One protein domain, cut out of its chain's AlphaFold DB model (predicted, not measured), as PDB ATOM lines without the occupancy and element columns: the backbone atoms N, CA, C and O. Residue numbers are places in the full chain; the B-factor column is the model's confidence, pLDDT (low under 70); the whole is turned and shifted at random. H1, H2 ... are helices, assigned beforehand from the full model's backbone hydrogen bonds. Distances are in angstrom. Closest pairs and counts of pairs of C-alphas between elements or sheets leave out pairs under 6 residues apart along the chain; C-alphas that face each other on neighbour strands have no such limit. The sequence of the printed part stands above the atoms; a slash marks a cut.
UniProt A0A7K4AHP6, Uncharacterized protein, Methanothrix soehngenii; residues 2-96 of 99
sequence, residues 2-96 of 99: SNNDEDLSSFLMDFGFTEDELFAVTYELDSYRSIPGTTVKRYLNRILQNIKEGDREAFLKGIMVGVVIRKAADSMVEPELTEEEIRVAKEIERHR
ATOM      1  N   SER A   2     140.097 323.526 196.860       45.81
ATOM      2  CA  SER A   2     139.951 324.577 197.882       45.81
ATOM      3  C   SER A   2     140.840 324.230 199.081       45.81
ATOM      4  O   SER A   2     140.901 323.048 199.402       45.81
ATOM      5  N   ASN A   3     141.451 325.210 199.766       54.47
ATOM      6  CA  ASN A   3     142.266 324.982 200.982       54.47
ATOM      7  C   ASN A   3     141.594 324.006 201.975       54.47
ATOM      8  O   ASN A   3     142.227 323.075 202.451       54.47
ATOM      9  N   ASN A   4     140.277 324.130 202.182       57.88
ATOM     10  CA  ASN A   4     139.517 323.272 203.104       57.88
ATOM     11  C   ASN A   4     139.533 321.762 202.787       57.88
ATOM     12  O   ASN A   4     139.196 320.963 203.662       57.88
ATOM     13  N   ASP A   5     139.823 321.347 201.551       61.00
ATOM     14  CA  ASP A   5     139.870 319.920 201.200       61.00
ATOM     15  C   ASP A   5     141.258 319.310 201.486       61.00
ATOM     16  O   ASP A   5     141.347 318.123 201.815       61.00
ATOM     17  N   GLU A   6     142.323 320.121 201.450       63.25
ATOM     18  CA  GLU A   6     143.659 319.739 201.938       63.25
ATOM     19  C   GLU A   6     143.674 319.636 203.472       63.25
ATOM     20  O   GLU A   6     144.231 318.675 204.011       63.25
ATOM     21  N   ASP A   7     142.972 320.537 204.169       72.69
ATOM     22  CA  ASP A   7     142.842 320.513 205.635       72.69
ATOM     23  C   ASP A   7     142.110 319.256 206.130       72.69
ATOM     24  O   ASP A   7     142.547 318.595 207.072       72.69
ATOM     25  N   LEU A   8     141.014 318.868 205.466       78.69
ATOM     26  CA  LEU A   8     140.271 317.656 205.818       78.69
ATOM     27  C   LEU A   8     141.077 316.379 205.537       78.69
ATOM     28  O   LEU A   8     141.026 315.435 206.326       78.69
ATOM     29  N   SER A   9     141.797 316.335 204.414       81.00
ATOM     30  CA  SER A   9     142.612 315.170 204.051       81.00
ATOM     31  C   SER A   9     143.750 314.975 205.052       81.00
ATOM     32  O   SER A   9     143.933 313.870 205.556       81.00
ATOM     33  N   SER A  10     144.434 316.062 205.416       82.94
ATOM     34  CA  SER A  10     145.492 316.061 206.434       82.94
ATOM     35  C   SER A  10     144.953 315.645 207.804       82.94
ATOM     36  O   SER A  10     145.512 314.754 208.437       82.94
ATOM     37  N   PHE A  11     143.805 316.199 208.217       82.44
ATOM     38  CA  PHE A  11     143.134 315.804 209.457       82.44
ATOM     39  C   PHE A  11     142.849 314.301 209.497       82.44
ATOM     40  O   PHE A  11     143.090 313.662 210.510       82.44
ATOM     41  N   LEU A  12     142.348 313.709 208.409       86.31
ATOM     42  CA  LEU A  12     142.056 312.274 208.367       86.31
ATOM     43  C   LEU A  12     143.329 311.413 208.374       86.31
ATOM     44  O   LEU A  12     143.326 310.343 208.984       86.31
ATOM     45  N   MET A  13     144.422 311.876 207.767       86.81
ATOM     46  CA  MET A  13     145.711 311.182 207.847       86.81
ATOM     47  C   MET A  13     146.215 311.057 209.293       86.81
ATOM     48  O   MET A  13     146.747 310.005 209.652       86.81
ATOM     49  N   ASP A  14     145.957 312.044 210.159       86.19
ATOM     50  CA  ASP A  14     146.318 311.983 211.587       86.19
ATOM     51  C   ASP A  14     145.583 310.865 212.355       86.19
ATOM     52  O   ASP A  14     146.059 310.393 213.391       86.19
ATOM     53  N   PHE A  15     144.444 310.383 211.840       83.75
ATOM     54  CA  PHE A  15     143.724 309.221 212.382       83.75
ATOM     55  C   PHE A  15     144.198 307.885 211.794       83.75
ATOM     56  O   PHE A  15     143.652 306.836 212.145       83.75
ATOM     57  N   GLY A  16     145.224 307.902 210.937       86.81
ATOM     58  CA  GLY A  16     145.861 306.711 210.378       86.81
ATOM     59  C   GLY A  16     145.332 306.269 209.014       86.81
ATOM     60  O   GLY A  16     145.662 305.162 208.590       86.81
ATOM     61  N   PHE A  17     144.536 307.095 208.329       91.06
ATOM     62  CA  PHE A  17     144.128 306.823 206.947       91.06
ATOM     63  C   PHE A  17     145.253 307.160 205.963       91.06
ATOM     64  O   PHE A  17     145.943 308.169 206.101       91.06
ATOM     65  N   THR A  18     145.429 306.322 204.947       91.44
ATOM     66  CA  THR A  18     146.421 306.533 203.887       91.44
ATOM     67  C   THR A  18     145.896 307.464 202.794       91.44
ATOM     68  O   THR A  18     144.690 307.569 202.564       91.44
ATOM     69  N   GLU A  19     146.805 308.118 202.069       87.88
ATOM     70  CA  GLU A  19     146.456 308.965 200.921       87.88
ATOM     71  C   GLU A  19     145.656 308.198 199.855       87.88
ATOM     72  O   GLU A  19     144.653 308.705 199.352       87.88
ATOM     73  N   ASP A  20     146.034 306.946 199.581       89.75
ATOM     74  CA  ASP A  20     145.341 306.080 198.624       89.75
ATOM     75  C   ASP A  20     143.892 305.785 199.050       89.75
ATOM     76  O   ASP A  20     142.976 305.841 198.223       89.75
ATOM     77  N   GLU A  21     143.657 305.508 200.340       88.69
ATOM     78  CA  GLU A  21     142.308 305.299 200.887       88.69
ATOM     79  C   GLU A  21     141.450 306.559 200.749       88.69
ATOM     80  O   GLU A  21     140.297 306.489 200.310       88.69
ATOM     81  N   LEU A  22     142.014 307.723 201.075       87.44
ATOM     82  CA  LEU A  22     141.316 309.003 200.970       87.44
ATOM     83  C   LEU A  22     141.001 309.360 199.512       87.44
ATOM     84  O   LEU A  22     139.890 309.814 199.212       87.44
ATOM     85  N   PHE A  23     141.935 309.111 198.592       85.31
ATOM     86  CA  PHE A  23     141.738 309.351 197.166       85.31
ATOM     87  C   PHE A  23     140.646 308.450 196.587       85.31
ATOM     88  O   PHE A  23     139.755 308.934 195.884       85.31
ATOM     89  N   ALA A  24     140.670 307.153 196.915       83.56
ATOM     90  CA  ALA A  24     139.673 306.193 196.453       83.56
ATOM     91  C   ALA A  24     138.253 306.599 196.882       83.56
ATOM     92  O   ALA A  24     137.338 306.631 196.055       83.56
ATOM     93  N   VAL A  25     138.082 306.986 198.151       82.75
ATOM     94  CA  VAL A  25     136.785 307.428 198.685       82.75
ATOM     95  C   VAL A  25     136.350 308.756 198.065       82.75
ATOM     96  O   VAL A  25     135.194 308.898 197.669       82.75
ATOM     97  N   THR A  26     137.256 309.723 197.928       81.19
ATOM     98  CA  THR A  26     136.936 311.027 197.321       81.19
ATOM     99  C   THR A  26     136.487 310.866 195.870       81.19
ATOM    100  O   THR A  26     135.485 311.456 195.463       81.19
ATOM    101  N   TYR A  27     137.170 310.015 195.101       82.44
ATOM    102  CA  TYR A  27     136.789 309.698 193.727       82.44
ATOM    103  C   TYR A  27     135.385 309.082 193.645       82.44
ATOM    104  O   TYR A  27     134.574 309.474 192.800       82.44
ATOM    105  N   GLU A  28     135.066 308.144 194.540       80.88
ATOM    106  CA  GLU A  28     133.739 307.531 194.604       80.88
ATOM    107  C   GLU A  28     132.654 308.555 194.974       80.88
ATOM    108  O   GLU A  28     131.608 308.614 194.319       80.88
ATOM    109  N   LEU A  29     132.913 309.410 195.965       77.69
ATOM    110  CA  LEU A  29     131.983 310.451 196.407       77.69
ATOM    111  C   LEU A  29     131.727 311.508 195.331       77.69
ATOM    112  O   LEU A  29     130.610 312.010 195.233       77.69
ATOM    113  N   ASP A  30     132.717 311.800 194.491       83.56
ATOM    114  CA  ASP A  30     132.587 312.733 193.372       83.56
ATOM    115  C   ASP A  30     132.040 312.092 192.093       83.56
ATOM    116  O   ASP A  30     131.725 312.804 191.133       83.56
ATOM    117  N   SER A  31     131.832 310.772 192.071       82.25
ATOM    118  CA  SER A  31     131.337 310.048 190.893       82.25
ATOM    119  C   SER A  31     130.012 310.599 190.356       82.25
ATOM    120  O   SER A  31     129.769 310.557 189.153       82.25
ATOM    121  N   TYR A  32     129.162 311.202 191.195       83.75
ATOM    122  CA  TYR A  32     127.924 311.833 190.728       83.75
ATOM    123  C   TYR A  32     128.169 312.988 189.746       83.75
ATOM    124  O   TYR A  32     127.309 313.257 188.904       83.75
ATOM    125  N   ARG A  33     129.325 313.663 189.842       85.38
ATOM    126  CA  ARG A  33     129.730 314.764 188.953       85.38
ATOM    127  C   ARG A  33     130.064 314.269 187.550       85.38
ATOM    128  O   ARG A  33     129.965 315.046 186.605       85.38
ATOM    129  N   SER A  34     130.414 312.989 187.394       85.50
ATOM    130  CA  SER A  34     130.698 312.399 186.080       85.50
ATOM    131  C   SER A  34     129.429 312.111 185.268       85.50
ATOM    132  O   SER A  34     129.516 311.855 184.068       85.50
ATOM    133  N   ILE A  35     128.244 312.198 185.885       83.44
ATOM    134  CA  ILE A  35     126.953 311.973 185.229       83.44
ATOM    135  C   ILE A  35     126.337 313.328 184.832       83.44
ATOM    136  O   ILE A  35     125.859 314.063 185.706       83.44
ATOM    137  N   PRO A  36     126.260 313.669 183.528       85.88
ATOM    138  CA  PRO A  36     125.720 314.950 183.078       85.88
ATOM    139  C   PRO A  36     124.307 315.218 183.612       85.88
ATOM    140  O   PRO A  36     123.430 314.355 183.568       85.88
ATOM    141  N   GLY A  37     124.075 316.425 184.133       85.31
ATOM    142  CA  GLY A  37     122.766 316.837 184.662       85.31
ATOM    143  C   GLY A  37     122.354 316.161 185.979       85.31
ATOM    144  O   GLY A  37     121.208 316.319 186.422       85.31
ATOM    145  N   THR A  38     123.258 315.417 186.621       88.25
ATOM    146  CA  THR A  38     123.033 314.858 187.956       88.25
ATOM    147  C   THR A  38     123.485 315.841 189.023       88.25
ATOM    148  O   THR A  38     124.565 316.415 188.968       88.25
ATOM    149  N   THR A  39     122.633 316.039 190.023       88.31
ATOM    150  CA  THR A  39     122.963 316.806 191.226       88.31
ATOM    151  C   THR A  39     123.208 315.850 192.383       88.31
ATOM    152  O   THR A  39     122.679 314.734 192.382       88.31
ATOM    153  N   VAL A  40     123.917 316.304 193.419       85.38
ATOM    154  CA  VAL A  40     124.133 315.500 194.634       85.38
ATOM    155  C   VAL A  40     122.800 315.033 195.235       85.38
ATOM    156  O   VAL A  40     122.663 313.889 195.645       85.38
ATOM    157  N   LYS A  41     121.755 315.873 195.168       88.00
ATOM    158  CA  LYS A  41     120.395 315.532 195.607       88.00
ATOM    159  C   LYS A  41     119.801 314.369 194.807       88.00
ATOM    160  O   LYS A  41     119.206 313.468 195.390       88.00
ATOM    161  N   ARG A  42     119.934 314.386 193.475       88.06
ATOM    162  CA  ARG A  42     119.446 313.293 192.614       88.06
ATOM    163  C   ARG A  42     120.211 312.000 192.880       88.06
ATOM    164  O   ARG A  42     119.594 310.942 192.946       88.06
ATOM    165  N   TYR A  43     121.521 312.102 193.069       87.94
ATOM    166  CA  TYR A  43     122.376 310.969 193.388       87.94
ATOM    167  C   TYR A  43     122.034 310.347 194.750       87.94
ATOM    168  O   TYR A  43     121.767 309.151 194.824       87.94
ATOM    169  N   LEU A  44     121.903 311.163 195.799       88.12
ATOM    170  CA  LEU A  44     121.476 310.713 197.127       88.12
ATOM    171  C   LEU A  44     120.093 310.059 197.094       88.12
ATOM    172  O   LEU A  44     119.914 308.985 197.655       88.12
ATOM    173  N   ASN A  45     119.125 310.653 196.390       88.75
ATOM    174  CA  ASN A  45     117.803 310.045 196.230       88.75
ATOM    175  C   ASN A  45     117.884 308.664 195.570       88.75
ATOM    176  O   ASN A  45     117.190 307.744 195.997       88.75
ATOM    177  N   ARG A  46     118.751 308.498 194.564       86.44
ATOM    178  CA  ARG A  46     118.983 307.202 193.924       86.44
ATOM    179  C   ARG A  46     119.585 306.192 194.903       86.44
ATOM    180  O   ARG A  46     119.129 305.055 194.917       86.44
ATOM    181  N   ILE A  47     120.558 306.578 195.731       87.06
ATOM    182  CA  ILE A  47     121.109 305.687 196.768       87.06
ATOM    183  C   ILE A  47     120.010 305.280 197.752       87.06
ATOM    184  O   ILE A  47     119.795 304.096 197.979       87.06
ATOM    185  N   LEU A  48     119.251 306.247 198.272       88.88
ATOM    186  CA  LEU A  48     118.195 306.006 199.260       88.88
ATOM    187  C   LEU A  48     117.059 305.107 198.753       88.88
ATOM    188  O   LEU A  48     116.377 304.499 199.574       88.88
ATOM    189  N   GLN A  49     116.841 305.045 197.437       88.94
ATOM    190  CA  GLN A  49     115.865 304.152 196.804       88.94
ATOM    191  C   GLN A  49     116.388 302.728 196.585       88.94
ATOM    192  O   GLN A  49     115.584 301.811 196.468       88.94
ATOM    193  N   ASN A  50     117.709 302.548 196.491       87.88
ATOM    194  CA  ASN A  50     118.332 301.265 196.154       87.88
ATOM    195  C   ASN A  50     119.046 300.604 197.341       87.88
ATOM    196  O   ASN A  50     119.400 299.429 197.264       87.88
ATOM    197  N   ILE A  51     119.273 301.341 198.428       90.00
ATOM    198  CA  ILE A  51     119.857 300.799 199.649       90.00
ATOM    199  C   ILE A  51     118.881 299.830 200.317       90.00
ATOM    200  O   ILE A  51     117.679 300.093 200.401       90.00
ATOM    201  N   LYS A  52     119.395 298.697 200.800       91.94
ATOM    202  CA  LYS A  52     118.581 297.740 201.550       91.94
ATOM    203  C   LYS A  52     118.179 298.359 202.885       91.94
ATOM    204  O   LYS A  52     118.922 299.149 203.463       91.94
ATOM    205  N   GLU A  53     117.016 297.970 203.397       80.94
ATOM    206  CA  GLU A  53     116.466 298.530 204.637       80.94
ATOM    207  C   GLU A  53     117.434 298.392 205.826       80.94
ATOM    208  O   GLU A  53     117.624 299.354 206.569       80.94
ATOM    209  N   GLY A  54     118.142 297.260 205.930       84.50
ATOM    210  CA  GLY A  54     119.161 297.027 206.963       84.50
ATOM    211  C   GLY A  54     120.439 297.865 206.820       84.50
ATOM    212  O   GLY A  54     121.119 298.111 207.810       84.50
ATOM    213  N   ASP A  55     120.737 298.366 205.620       89.44
ATOM    214  CA  ASP A  55     121.958 299.139 205.347       89.44
ATOM    215  C   ASP A  55     121.719 300.654 205.499       89.44
ATOM    216  O   ASP A  55     122.660 301.446 205.601       89.44
ATOM    217  N   ARG A  56     120.447 301.081 205.559       89.06
ATOM    218  CA  ARG A  56     120.056 302.495 205.641       89.06
ATOM    219  C   ARG A  56     120.593 303.181 206.896       89.06
ATOM    220  O   ARG A  56     121.011 304.337 206.824       89.06
ATOM    221  N   GLU A  57     120.586 302.488 208.034       90.44
ATOM    222  CA  GLU A  57     121.106 303.028 209.295       90.44
ATOM    223  C   GLU A  57     122.624 303.240 209.230       90.44
ATOM    224  O   GLU A  57     123.114 304.295 209.628       90.44
ATOM    225  N   ALA A  58     123.365 302.273 208.681       88.31
ATOM    226  CA  ALA A  58     124.811 302.382 208.502       88.31
ATOM    227  C   ALA A  58     125.175 303.544 207.564       88.31
ATOM    228  O   ALA A  58     126.062 304.338 207.875       88.31
ATOM    229  N   PHE A  59     124.431 303.706 206.468       87.69
ATOM    230  CA  PHE A  59     124.603 304.832 205.553       87.69
ATOM    231  C   PHE A  59     124.340 306.184 206.229       87.69
ATOM    232  O   PHE A  59     125.134 307.114 206.089       87.69
ATOM    233  N   LEU A  60     123.264 306.293 207.018       87.88
ATOM    234  CA  LEU A  60     122.970 307.513 207.773       87.88
ATOM    235  C   LEU A  60     124.063 307.824 208.805       87.88
ATOM    236  O   LEU A  60     124.484 308.977 208.907       87.88
ATOM    237  N   LYS A  61     124.554 306.811 209.533       87.75
ATOM    238  CA  LYS A  61     125.690 306.956 210.456       87.75
ATOM    239  C   LYS A  61     126.925 307.480 209.728       87.75
ATOM    240  O   LYS A  61     127.531 308.428 210.211       87.75
ATOM    241  N   GLY A  62     127.246 306.933 208.554       85.88
ATOM    242  CA  GLY A  62     128.354 307.404 207.719       85.88
ATOM    243  C   GLY A  62     128.240 308.889 207.361       85.88
ATOM    244  O   GLY A  62     129.187 309.646 207.571       85.88
ATOM    245  N   ILE A  63     127.059 309.339 206.918       86.00
ATOM    246  CA  ILE A  63     126.807 310.762 206.627       86.00
ATOM    247  C   ILE A  63     127.013 311.621 207.878       86.00
ATOM    248  O   ILE A  63     127.694 312.644 207.819       86.00
ATOM    249  N   MET A  64     126.430 311.225 209.012       85.00
ATOM    250  CA  MET A  64     126.545 311.991 210.256       85.00
ATOM    251  C   MET A  64     127.991 312.089 210.742       85.00
ATOM    252  O   MET A  64     128.420 313.171 211.138       85.00
ATOM    253  N   VAL A  65     128.745 310.990 210.675       84.44
ATOM    254  CA  VAL A  65     130.173 310.969 211.013       84.44
ATOM    255  C   VAL A  65     130.947 311.927 210.108       84.44
ATOM    256  O   VAL A  65     131.692 312.755 210.623       84.44
ATOM    257  N   GLY A  66     130.708 311.902 208.793       81.75
ATOM    258  CA  GLY A  66     131.348 312.832 207.855       81.75
ATOM    259  C   GLY A  66     131.067 314.307 208.172       81.75
ATOM    260  O   GLY A  66     131.976 315.133 208.140       81.75
ATOM    261  N   VAL A  67     129.830 314.644 208.555       83.38
ATOM    262  CA  VAL A  67     129.461 316.011 208.973       83.38
ATOM    263  C   VAL A  67     130.188 316.424 210.256       83.38
ATOM    264  O   VAL A  67     130.670 317.553 210.352       83.38
ATOM    265  N   VAL A  68     130.273 315.529 211.243       83.19
ATOM    266  CA  VAL A  68     130.974 315.796 212.508       83.19
ATOM    267  C   VAL A  68     132.469 315.988 212.271       83.19
ATOM    268  O   VAL A  68     133.036 316.940 212.795       83.19
ATOM    269  N   ILE A  69     133.081 315.137 211.446       80.50
ATOM    270  CA  ILE A  69     134.489 315.239 211.057       80.50
ATOM    271  C   ILE A  69     134.763 316.573 210.365       80.50
ATOM    272  O   ILE A  69     135.682 317.276 210.767       80.50
ATOM    273  N   ARG A  70     133.947 316.968 209.377       81.25
ATOM    274  CA  ARG A  70     134.130 318.255 208.687       81.25
ATOM    275  C   ARG A  70     134.040 319.425 209.660       81.25
ATOM    276  O   ARG A  70     134.879 320.309 209.619       81.25
ATOM    277  N   LYS A  71     133.070 319.392 210.577       80.56
ATOM    278  CA  LYS A  71     132.928 320.419 211.613       80.56
ATOM    279  C   LYS A  71     134.126 320.455 212.566       80.56
ATOM    280  O   LYS A  71     134.517 321.537 212.991       80.56
ATOM    281  N   ALA A  72     134.679 319.294 212.918       78.44
ATOM    282  CA  ALA A  72     135.878 319.201 213.741       78.44
ATOM    283  C   ALA A  72     137.096 319.780 213.003       78.44
ATOM    284  O   ALA A  72     137.767 320.643 213.560       78.44
ATOM    285  N   ALA A  73     137.305 319.397 211.740       79.00
ATOM    286  CA  ALA A  73     138.364 319.938 210.889       79.00
ATOM    287  C   ALA A  73     138.249 321.466 210.733       79.00
ATOM    288  O   ALA A  73     139.211 322.179 210.996       79.00
ATOM    289  N   ASP A  74     137.051 321.985 210.435       76.50
ATOM    290  CA  ASP A  74     136.801 323.430 210.328       76.50
ATOM    291  C   ASP A  74     137.078 324.172 211.657       76.50
ATOM    292  O   ASP A  74     137.434 325.346 211.646       76.50
ATOM    293  N   SER A  75     136.918 323.509 212.812       73.31
ATOM    294  CA  SER A  75     137.193 324.093 214.136       73.31
ATOM    295  C   SER A  75     138.656 324.022 214.581       73.31
ATOM    296  O   SER A  75     139.014 324.673 215.560       73.31
ATOM    297  N   MET A  76     139.486 323.226 213.898       64.31
ATOM    298  CA  MET A  76     140.926 323.111 214.170       64.31
ATOM    299  C   MET A  76     141.759 324.160 213.437       64.31
ATOM    300  O   MET A  76     142.935 324.325 213.752       64.31
ATOM    301  N   VAL A  77     141.157 324.894 212.501       63.53
ATOM    302  CA  VAL A  77     141.742 326.128 211.986       63.53
ATOM    303  C   VAL A  77     141.709 327.141 213.132       63.53
ATOM    304  O   VAL A  77     140.659 327.717 213.428       63.53
ATOM    305  N   GLU A  78     142.837 327.307 213.833       59.47
ATOM    306  CA  GLU A  78     142.978 328.383 214.813       59.47
ATOM    307  C   GLU A  78     142.633 329.708 214.119       59.47
ATOM    308  O   GLU A  78     143.139 329.973 213.022       59.47
ATOM    309  N   PRO A  79     141.749 330.537 214.702       60.28
ATOM    310  CA  PRO A  79     141.481 331.847 214.136       60.28
ATOM    311  C   PRO A  79     142.797 332.627 214.072       60.28
ATOM    312  O   PRO A  79     143.556 332.643 215.041       60.28
ATOM    313  N   GLU A  80     143.071 333.268 212.931       62.69
ATOM    314  CA  GLU A  80     144.224 334.161 212.814       62.69
ATOM    315  C   GLU A  80     144.180 335.182 213.955       62.69
ATOM    316  O   GLU A  80     143.158 335.840 214.170       62.69
ATOM    317  N   LEU A  81     145.290 335.296 214.694       75.56
ATOM    318  CA  LEU A  81     145.406 336.269 215.775       75.56
ATOM    319  C   LEU A  81     145.103 337.662 215.226       75.56
ATOM    320  O   LEU A  81     145.679 338.101 214.226       75.56
ATOM    321  N   THR A  82     144.234 338.386 215.915       78.25
ATOM    322  CA  THR A  82     143.981 339.790 215.609       78.25
ATOM    323  C   THR A  82     145.259 340.616 215.784       78.25
ATOM    324  O   THR A  82     146.168 340.257 216.536       78.25
ATOM    325  N   GLU A  83     145.348 341.777 215.124       79.50
ATOM    326  CA  GLU A  83     146.505 342.679 215.273       79.50
ATOM    327  C   GLU A  83     146.778 343.062 216.738       79.50
ATOM    328  O   GLU A  83     147.920 343.340 217.119       79.50
ATOM    329  N   GLU A  84     145.729 343.084 217.562       79.88
ATOM    330  CA  GLU A  84     145.810 343.332 218.995       79.88
ATOM    331  C   GLU A  84     146.428 342.142 219.740       79.88
ATOM    332  O   GLU A  84     147.374 342.329 220.503       79.88
ATOM    333  N   GLU A  85     146.005 340.911 219.449       81.19
ATOM    334  CA  GLU A  85     146.584 339.695 220.037       81.19
ATOM    335  C   GLU A  85     148.046 339.485 219.616       81.19
ATOM    336  O   GLU A  85     148.890 339.145 220.447       81.19
ATOM    337  N   ILE A  86     148.391 339.794 218.360       84.06
ATOM    338  CA  ILE A  86     149.782 339.796 217.880       84.06
ATOM    339  C   ILE A  86     150.619 340.823 218.656       84.06
ATOM    340  O   ILE A  86     151.784 340.574 218.983       84.06
ATOM    341  N   ARG A  87     150.055 342.002 218.946       85.38
ATOM    342  CA  ARG A  87     150.740 343.057 219.706       85.38
ATOM    343  C   ARG A  87     150.994 342.625 221.146       85.38
ATOM    344  O   ARG A  87     152.119 342.781 221.617       85.38
ATOM    345  N   VAL A  88     149.985 342.046 221.796       85.25
ATOM    346  CA  VAL A  88     150.072 341.527 223.167       85.25
ATOM    347  C   VAL A  88     151.093 340.392 223.253       85.25
ATOM    348  O   VAL A  88     151.960 340.423 224.124       85.25
ATOM    349  N   ALA A  89     151.088 339.444 222.312       81.75
ATOM    350  CA  ALA A  89     152.075 338.363 222.264       81.75
ATOM    351  C   ALA A  89     153.521 338.892 222.165       81.75
ATOM    352  O   ALA A  89     154.397 338.469 222.923       81.75
ATOM    353  N   LYS A  90     153.761 339.893 221.305       83.69
ATOM    354  CA  LYS A  90     155.073 340.559 221.163       83.69
ATOM    355  C   LYS A  90     155.501 341.347 222.403       83.69
ATOM    356  O   LYS A  90     156.691 341.584 222.615       83.69
ATOM    357  N   GLU A  91     154.555 341.855 223.182       82.75
ATOM    358  CA  GLU A  91     154.834 342.577 224.428       82.75
ATOM    359  C   GLU A  91     155.175 341.608 225.566       82.75
ATOM    360  O   GLU A  91     156.162 341.817 226.271       82.75
ATOM    361  N   ILE A  92     154.454 340.486 225.656       81.81
ATOM    362  CA  ILE A  92     154.754 339.385 226.581       81.81
ATOM    363  C   ILE A  92     156.150 338.812 226.314       81.81
ATOM    364  O   ILE A  92     156.918 338.646 227.259       81.81
ATOM    365  N   GLU A  93     156.520 338.554 225.054       78.69
ATOM    366  CA  GLU A  93     157.876 338.095 224.714       78.69
ATOM    367  C   GLU A  93     158.947 339.101 225.134       78.69
ATOM    368  O   GLU A  93     159.931 338.719 225.763       78.69
ATOM    369  N   ARG A  94     158.750 340.395 224.854       78.69
ATOM    370  CA  ARG A  94     159.712 341.435 225.252       78.69
ATOM    371  C   ARG A  94     159.941 341.474 226.758       78.69
ATOM    372  O   ARG A  94     161.087 341.601 227.180       78.69
ATOM    373  N   HIS A  95     158.891 341.319 227.558       70.38
ATOM    374  CA  HIS A  95     159.030 341.243 229.011       70.38
ATOM    375  C   HIS A  95     159.687 339.943 229.484       70.38
ATOM    376  O   HIS A  95     160.426 339.966 230.460       70.38
ATOM    377  N   ARG A  96     159.502 338.833 228.764       69.88
ATOM    378  CA  ARG A  96     160.106 337.530 229.086       69.88
ATOM    379  C   ARG A  96     161.617 337.453 228.850       69.88
ATOM    380  O   ARG A  96     162.265 336.607 229.450       69.88
TER     381      ARG A  96
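Overview. This is residues 2 to 96 of the 99 residues of an uncharacterized protein of Methanothrix soehngenii (UniProt A0A7K4AHP6). What shape is it? H1, H2, H3 and the long H4 make a loose, open ring, and H5 is a tail whose residues 83 to 88 and 90 to 96 stick out. What builds it? The 95 printed residues, all helix in class, hold H1 to H5 in order and no named strand; the whole is extended, radius of gyration of the C-alphas 20.1 A, spans 66 by 30 by 24 A.

Arrangement. What does H1, residues 3 to 13, touch? It only just touches H2, residues 19 to 34, in a hairpin, with 3 pairs of C-alphas within 8 A, the closest Ser 9 and Leu 22, 7.0 A. With residues 70 to 74 alone, H4, residues 53 to 76, touches H1; the closest C-alphas, Leu 8 and Ala 73, are 5.9 A apart. And the others? H3, residues 40 to 50, is close but not clearly touching to H2, closest C-alphas Tyr 32 and Tyr 43, 6.2 A; H5, residues 83 to 96, is apart from H4. O i to N i+4 pairs are within hydrogen-bond range throughout H1, H3 and H5, in 9 of 12 in H2 and 18 of 20 in H4.

Along the chain. Where are the anchors? H1 begins at C-alpha 3 (142.266, 324.982, 200.982); H5 ends at C-alpha 96 (160.106, 337.530, 229.086). How long are they? H1 to H5 measure 15.8 A, 21.9 A, 15.4 A, 36.0 A and 20.1 A.

Size, cuts and confidence. How large? The farthest C-alphas, Asn 50 and His 95, are 65.8 A apart. Any cut or long link? Neither. Where is pLDDT under 70? Residues 2 to 6, 76 to 80 and 96.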